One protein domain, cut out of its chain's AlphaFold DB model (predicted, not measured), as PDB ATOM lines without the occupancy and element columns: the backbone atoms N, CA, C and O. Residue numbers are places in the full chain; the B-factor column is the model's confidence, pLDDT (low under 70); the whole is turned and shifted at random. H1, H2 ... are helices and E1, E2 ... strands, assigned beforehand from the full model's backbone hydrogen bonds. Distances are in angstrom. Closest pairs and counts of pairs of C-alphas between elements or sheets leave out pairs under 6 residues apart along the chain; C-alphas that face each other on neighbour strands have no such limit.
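What this domain is: This is residues 205 to 254 of the 479 residues of an uncharacterized protein of Suillus luteus UH-Slu-Lm8-n1 (UniProt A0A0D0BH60). One straight helix, H1, is the longest part; the unnamed tail, residues 239 to 254, folds back along it, and a loop leads from the short strand E1 into the helix, with residues 209 to 216 sticking out. The printed part has 50 residues, with E1 then H1 along the chain, under half of them in named elements, and its class is mostly helix. It is loose, with a radius of gyration of the C-alphas of 12.2 A and spans of 31 by 22 by 16 A.

Where its parts are: H1, residues 222 to 238, runs 24.6 A from C-alpha 222 at (49.244, -19.198, 5.654) to C-alpha 238 at (45.866, -42.656, 12.314). E1, residues 205 to 208, begins with C-alpha 205 at (53.736, -27.794, -4.715).

How they stand to each other: In H1 every O i to N i+4 pair is within hydrogen-bond range. E1 and H1 are apart, with no C-alpha of the one within 8 A of the other. Their link, residues 209 to 221, is long. E1 pairs with no named strand.

The domain as a whole: The C-alphas farthest apart, of Pro 214 and Glu 246, are 32.8 A apart. The printed part has no cut. Mean pLDDT of the printed part is 75.9; residues 207 to 218 are under 70.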
ATOM      1  N   LEU A 205      54.659 -28.610  -3.927       76.25
ATOM      2  CA  LEU A 205      53.736 -27.794  -4.715       76.25
ATOM      3  C   LEU A 205      52.354 -28.439  -4.699       76.25
ATOM      4  O   LEU A 205      52.159 -29.520  -5.250       76.25
ATOM      5  N   ILE A 206      51.393 -27.751  -4.092       72.12
ATOM      6  CA  ILE A 206      50.004 -28.198  -4.026       72.12
ATOM      7  C   ILE A 206      49.197 -27.396  -5.041       72.12
ATOM      8  O   ILE A 206      49.093 -26.174  -4.931       72.12
ATOM      9  N   ASP A 207      48.638 -28.083  -6.037       67.31
ATOM     10  CA  ASP A 207      47.813 -27.456  -7.069       67.31
ATOM     11  C   ASP A 207      46.320 -27.716  -6.828       67.31
ATOM     12  O   ASP A 207      45.907 -28.845  -6.540       67.31
ATOM     13  N   ARG A 208      45.496 -26.671  -6.960       63.69
ATOM     14  CA  ARG A 208      44.052 -26.733  -6.706       63.69
ATOM     15  C   ARG A 208      43.330 -27.038  -8.010       63.69
ATOM     16  O   ARG A 208      43.005 -26.131  -8.766       63.69
ATOM     17  N   ARG A 209      43.035 -28.313  -8.264       55.72
ATOM     18  CA  ARG A 209      42.402 -28.707  -9.533       55.72
ATOM     19  C   ARG A 209      40.867 -28.649  -9.566       55.72
ATOM     20  O   ARG A 209      40.322 -28.819 -10.650       55.72
ATOM     21  N   PHE A 210      40.144 -28.385  -8.463       56.62
ATOM     22  CA  PHE A 210      38.678 -28.201  -8.539       56.62
ATOM     23  C   PHE A 210      38.024 -27.353  -7.422       56.62
ATOM     24  O   PHE A 210      38.583 -27.143  -6.344       56.62
ATOM     25  N   ILE A 211      36.801 -26.889  -7.715       53.22
ATOM     26  CA  ILE A 211      35.928 -25.965  -6.964       53.22
ATOM     27  C   ILE A 211      35.054 -26.729  -5.947       53.22
ATOM     28  O   ILE A 211      33.843 -26.544  -5.878       53.22
ATOM     29  N   LEU A 212      35.625 -27.636  -5.152       48.59
ATOM     30  CA  LEU A 212      34.866 -28.176  -4.018       48.59
ATOM     31  C   LEU A 212      34.931 -27.139  -2.892       48.59
ATOM     32  O   LEU A 212      35.918 -27.026  -2.169       48.59
ATOM     33  N   SER A 213      33.883 -26.314  -2.875       54.00
ATOM     34  CA  SER A 213      33.774 -24.985  -2.269       54.00
ATOM     35  C   SER A 213      34.661 -23.935  -2.965       54.00
ATOM     36  O   SER A 213      35.872 -24.129  -3.066       54.00
ATOM     37  N   PRO A 214      34.119 -22.805  -3.461       53.66
ATOM     38  CA  PRO A 214      34.910 -21.755  -4.121       53.66
ATOM     39  C   PRO A 214      36.010 -21.157  -3.226       53.66
ATOM     40  O   PRO A 214      37.038 -20.685  -3.728       53.66
ATOM     41  N   ASN A 215      35.937 -21.382  -1.913       54.03
ATOM     42  CA  ASN A 215      36.675 -20.606  -0.928       54.03
ATOM     43  C   ASN A 215      37.566 -21.404   0.047       54.03
ATOM     44  O   ASN A 215      38.411 -20.803   0.702       54.03
ATOM     45  N   SER A 216      37.484 -22.742   0.101       63.72
ATOM     46  CA  SER A 216      38.079 -23.526   1.210       63.72
ATOM     47  C   SER A 216      39.582 -23.318   1.440       63.72
ATOM     48  O   SER A 216      40.018 -23.283   2.581       63.72
ATOM     49  N   LEU A 217      40.381 -23.153   0.379       68.31
ATOM     50  CA  LEU A 217      41.816 -22.848   0.495       68.31
ATOM     51  C   LEU A 217      42.141 -21.379   0.218       68.31
ATOM     52  O   LEU A 217      43.256 -20.964   0.519       68.31
ATOM     53  N   LYS A 218      41.213 -20.620  -0.392       67.31
ATOM     54  CA  LYS A 218      41.397 -19.201  -0.753       67.31
ATOM     55  C   LYS A 218      41.282 -18.285   0.468       67.31
ATOM     56  O   LYS A 218      42.066 -17.343   0.580       67.31
ATOM     57  N   ASP A 219      40.434 -18.662   1.409       75.38
ATOM     58  CA  ASP A 219      40.145 -17.845   2.587       75.38
ATOM     59  C   ASP A 219      41.054 -18.197   3.772       75.38
ATOM     60  O   ASP A 219      41.097 -17.473   4.762       75.38
ATOM     61  N   LEU A 220      41.824 -19.287   3.666       76.62
ATOM     62  CA  LEU A 220      42.761 -19.685   4.710       76.62
ATOM     63  C   LEU A 220      44.039 -18.852   4.657       76.62
ATOM     64  O   LEU A 220      44.692 -18.732   3.614       76.62
ATOM     65  N   MET A 221      44.417 -18.333   5.821       83.25
ATOM     66  CA  MET A 221      45.714 -17.707   6.049       83.25
ATOM     67  C   MET A 221      46.839 -18.749   5.993       83.25
ATOM     68  O   MET A 221      46.617 -19.937   6.231       83.25
ATOM     69  N   GLU A 222      48.073 -18.307   5.735       81.94
ATOM     70  CA  GLU A 222      49.244 -19.198   5.654       81.94
ATOM     71  C   GLU A 222      49.423 -20.042   6.928       81.94
ATOM     72  O   GLU A 222      49.659 -21.244   6.835       81.94
ATOM     73  N   ALA A 223      49.185 -19.461   8.110       82.19
ATOM     74  CA  ALA A 223      49.227 -20.180   9.387       82.19
ATOM     75  C   ALA A 223      48.169 -21.296   9.488       82.19
ATOM     76  O   ALA A 223      48.450 -22.388   9.979       82.19
ATOM     77  N   GLN A 224      46.957 -21.056   8.976       83.25
ATOM     78  CA  GLN A 224      45.891 -22.061   8.965       83.25
ATOM     79  C   GLN A 224      46.204 -23.194   7.983       83.25
ATOM     80  O   GLN A 224      45.864 -24.344   8.245       83.25
ATOM     81  N   LEU A 225      46.867 -22.887   6.864       84.38
ATOM     82  CA  LEU A 225      47.326 -23.900   5.914       84.38
ATOM     83  C   LEU A 225      48.417 -24.789   6.520       84.38
ATOM     84  O   LEU A 225      48.341 -26.003   6.361       84.38
ATOM     85  N   VAL A 226      49.376 -24.211   7.251       85.19
ATOM     86  CA  VAL A 226      50.401 -24.978   7.987       85.19
ATOM     87  C   VAL A 226      49.752 -25.881   9.036       85.19
ATOM     88  O   VAL A 226      50.035 -27.073   9.065       85.19
ATOM     89  N   SER A 227      48.824 -25.348   9.838       82.31
ATOM     90  CA  SER A 227      48.106 -26.130  10.852       82.31
ATOM     91  C   SER A 227      47.307 -27.284  10.236       82.31
ATOM     92  O   SER A 227      47.387 -28.410  10.716       82.31
ATOM     93  N   LYS A 228      46.597 -27.052   9.121       84.31
ATOM     94  CA  LYS A 228      45.888 -28.127   8.409       84.31
ATOM     95  C   LYS A 228      46.824 -29.167   7.804       84.31
ATOM     96  O   LYS A 228      46.466 -30.339   7.780       84.31
ATOM     97  N   ALA A 229      47.993 -28.760   7.314       83.50
ATOM     98  CA  ALA A 229      48.992 -29.687   6.795       83.50
ATOM     99  C   ALA A 229      49.598 -30.554   7.913       83.50
ATOM    100  O   ALA A 229      49.766 -31.751   7.717       83.50
ATOM    101  N   ALA A 230      49.849 -29.978   9.094       85.56
ATOM    102  CA  ALA A 230      50.276 -30.727  10.275       85.56
ATOM    103  C   ALA A 230      49.200 -31.731  10.730       85.56
ATOM    104  O   ALA A 230      49.497 -32.915  10.858       85.56
ATOM    105  N   MET A 231      47.934 -31.302  10.836       84.44
ATOM    106  CA  MET A 231      46.815 -32.208  11.139       84.44
ATOM    107  C   MET A 231      46.660 -33.319  10.093       84.44
ATOM    108  O   MET A 231      46.264 -34.431  10.420       84.44
ATOM    109  N   ALA A 232      46.967 -33.049   8.820       84.12
ATOM    110  CA  ALA A 232      46.927 -34.078   7.787       84.12
ATOM    111  C   ALA A 232      47.978 -35.177   8.017       84.12
ATOM    112  O   ALA A 232      47.674 -36.334   7.745       84.12
ATOM    113  N   LEU A 233      49.168 -34.851   8.543       83.88
ATOM    114  CA  LEU A 233      50.168 -35.861   8.919       83.88
ATOM    115  C   LEU A 233      49.665 -36.737  10.068       83.88
ATOM    116  O   LEU A 233      49.756 -37.956   9.979       83.88
ATOM    117  N   GLU A 234      49.058 -36.131  11.091       84.50
ATOM    118  CA  GLU A 234      48.452 -36.863  12.213       84.50
ATOM    119  C   GLU A 234      47.328 -37.798  11.735       84.50
ATOM    120  O   GLU A 234      47.239 -38.953  12.148       84.50
ATOM    121  N   LEU A 235      46.483 -37.335  10.806       84.75
ATOM    122  CA  LEU A 235      45.430 -38.162  10.209       84.75
ATOM    123  C   LEU A 235      45.995 -39.299   9.350       84.75
ATOM    124  O   LEU A 235      45.437 -40.394   9.350       84.75
ATOM    125  N   MET A 236      47.085 -39.059   8.616       79.75
ATOM    126  CA  MET A 236      47.773 -40.111   7.862       79.75
ATOM    127  C   MET A 236      48.345 -41.179   8.799       79.75
ATOM    128  O   MET A 236      48.221 -42.365   8.494       79.75
ATOM    129  N   GLU A 237      48.886 -40.779   9.955       85.88
ATOM    130  CA  GLU A 237      49.355 -41.699  10.998       85.88
ATOM    131  C   GLU A 237      48.210 -42.562  11.540       85.88
ATOM    132  O   GLU A 237      48.322 -43.786  11.588       85.88
ATOM    133  N   GLN A 238      47.065 -41.947  11.850       84.81
ATOM    134  CA  GLN A 238      45.866 -42.656  12.314       84.81
ATOM    135  C   GLN A 238      45.307 -43.636  11.275       84.81
ATOM    136  O   GLN A 238      44.787 -44.692  11.628       84.81
ATOM    137  N   GLN A 239      45.408 -43.294   9.988       85.38
ATOM    138  CA  GLN A 239      44.969 -44.144   8.879       85.38
ATOM    139  C   GLN A 239      46.028 -45.167   8.446       85.38
ATOM    140  O   GLN A 239      45.797 -45.906   7.490       85.38
ATOM    141  N   ASN A 240      47.168 -45.227   9.146       84.81
ATOM    142  CA  ASN A 240      48.287 -46.115   8.849       84.81
ATOM    143  C   ASN A 240      48.809 -45.962   7.403       84.81
ATOM    144  O   ASN A 240      49.204 -46.933   6.756       84.81
ATOM    145  N   ILE A 241      48.769 -44.735   6.876       84.38
ATOM    146  CA  ILE A 241      49.352 -44.384   5.581       84.38
ATOM    147  C   ILE A 241      50.814 -44.022   5.834       84.38
ATOM    148  O   ILE A 241      51.094 -43.076   6.565       84.38
ATOM    149  N   GLU A 242      51.756 -44.748   5.233       79.25
ATOM    150  CA  GLU A 242      53.182 -44.455   5.394       79.25
ATOM    151  C   GLU A 242      53.539 -43.057   4.859       79.25
ATOM    152  O   GLU A 242      53.252 -42.713   3.708       79.25
ATOM    153  N   TYR A 243      54.216 -42.257   5.685       79.25
ATOM    154  CA  TYR A 243      54.835 -40.991   5.298       79.25
ATOM    155  C   TYR A 243      56.219 -40.851   5.956       79.25
ATOM    156  O   TYR A 243      56.507 -41.513   6.958       79.25
ATOM    157  N   PRO A 244      57.114 -40.001   5.418       77.56
ATOM    158  CA  PRO A 244      58.427 -39.784   6.013       77.56
ATOM    159  C   PRO A 244      58.280 -39.120   7.390       77.56
ATOM    160  O   PRO A 244      57.834 -37.977   7.475       77.56
ATOM    161  N   LYS A 245      58.673 -39.814   8.467       73.31
ATOM    162  CA  LYS A 245      58.495 -39.360   9.867       73.31
ATOM    163  C   LYS A 245      59.203 -38.038  10.207       73.31
ATOM    164  O   LYS A 245      58.868 -37.403  11.198       73.31
ATOM    165  N   GLU A 246      60.150 -37.604   9.381       79.38
ATOM    166  CA  GLU A 246      60.889 -36.343   9.543       79.38
ATOM    167  C   GLU A 246      60.237 -35.152   8.815       79.38
ATOM    168  O   GLU A 246      60.788 -34.049   8.779       79.38
ATOM    169  N   LEU A 247      59.076 -35.351   8.186       79.12
ATOM    170  CA  LEU A 247      58.438 -34.321   7.378       79.12
ATOM    171  C   LEU A 247      57.669 -33.336   8.266       79.12
ATOM    172  O   LEU A 247      56.602 -33.645   8.783       79.12
ATOM    173  N   LEU A 248      58.203 -32.122   8.414       81.00
ATOM    174  CA  LEU A 248      57.566 -31.022   9.141       81.00
ATOM    175  C   LEU A 248      57.223 -29.871   8.190       81.00
ATOM    176  O   LEU A 248      58.070 -29.379   7.438       81.00
ATOM    177  N   PHE A 249      55.980 -29.396   8.246       80.69
ATOM    178  CA  PHE A 249      55.552 -28.218   7.494       80.69
ATOM    179  C   PHE A 249      55.951 -26.940   8.241       80.69
ATOM    180  O   PHE A 249      55.306 -26.543   9.203       80.69
ATOM    181  N   ILE A 250      57.019 -26.278   7.785       82.00
ATOM    182  CA  ILE A 250      57.550 -25.059   8.431       82.00
ATOM    183  C   ILE A 250      56.783 -23.804   7.999       82.00
ATOM    184  O   ILE A 250      56.520 -22.909   8.795       82.00
ATOM    185  N   SER A 251      56.461 -23.693   6.708       78.25
ATOM    186  CA  SER A 251      55.789 -22.516   6.154       78.25
ATOM    187  C   SER A 251      55.040 -22.857   4.871       78.25
ATOM    188  O   SER A 251      55.389 -23.802   4.162       78.25
ATOM    189  N   VAL A 252      54.021 -22.060   4.559       82.00
ATOM    190  CA  VAL A 252      53.269 -22.132   3.304       82.00
ATOM    191  C   VAL A 252      53.355 -20.772   2.634       82.00
ATOM    192  O   VAL A 252      53.182 -19.755   3.293       82.00
ATOM    193  N   ARG A 253      53.609 -20.751   1.323       78.31
ATOM    194  CA  ARG A 253      53.609 -19.524   0.522       78.31
ATOM    195  C   ARG A 253      52.657 -19.664  -0.649       78.31
ATOM    196  O   ARG A 253      52.738 -20.624  -1.416       78.31
ATOM    197  N   ARG A 254      51.797 -18.666  -0.830       73.75
ATOM    198  CA  ARG A 254      50.862 -18.614  -1.961       73.75
ATOM    199  C   ARG A 254      51.563 -18.050  -3.190       73.75
ATOM    200  O   ARG A 254      52.178 -16.987  -3.133       73.75
TER     201      ARG A 254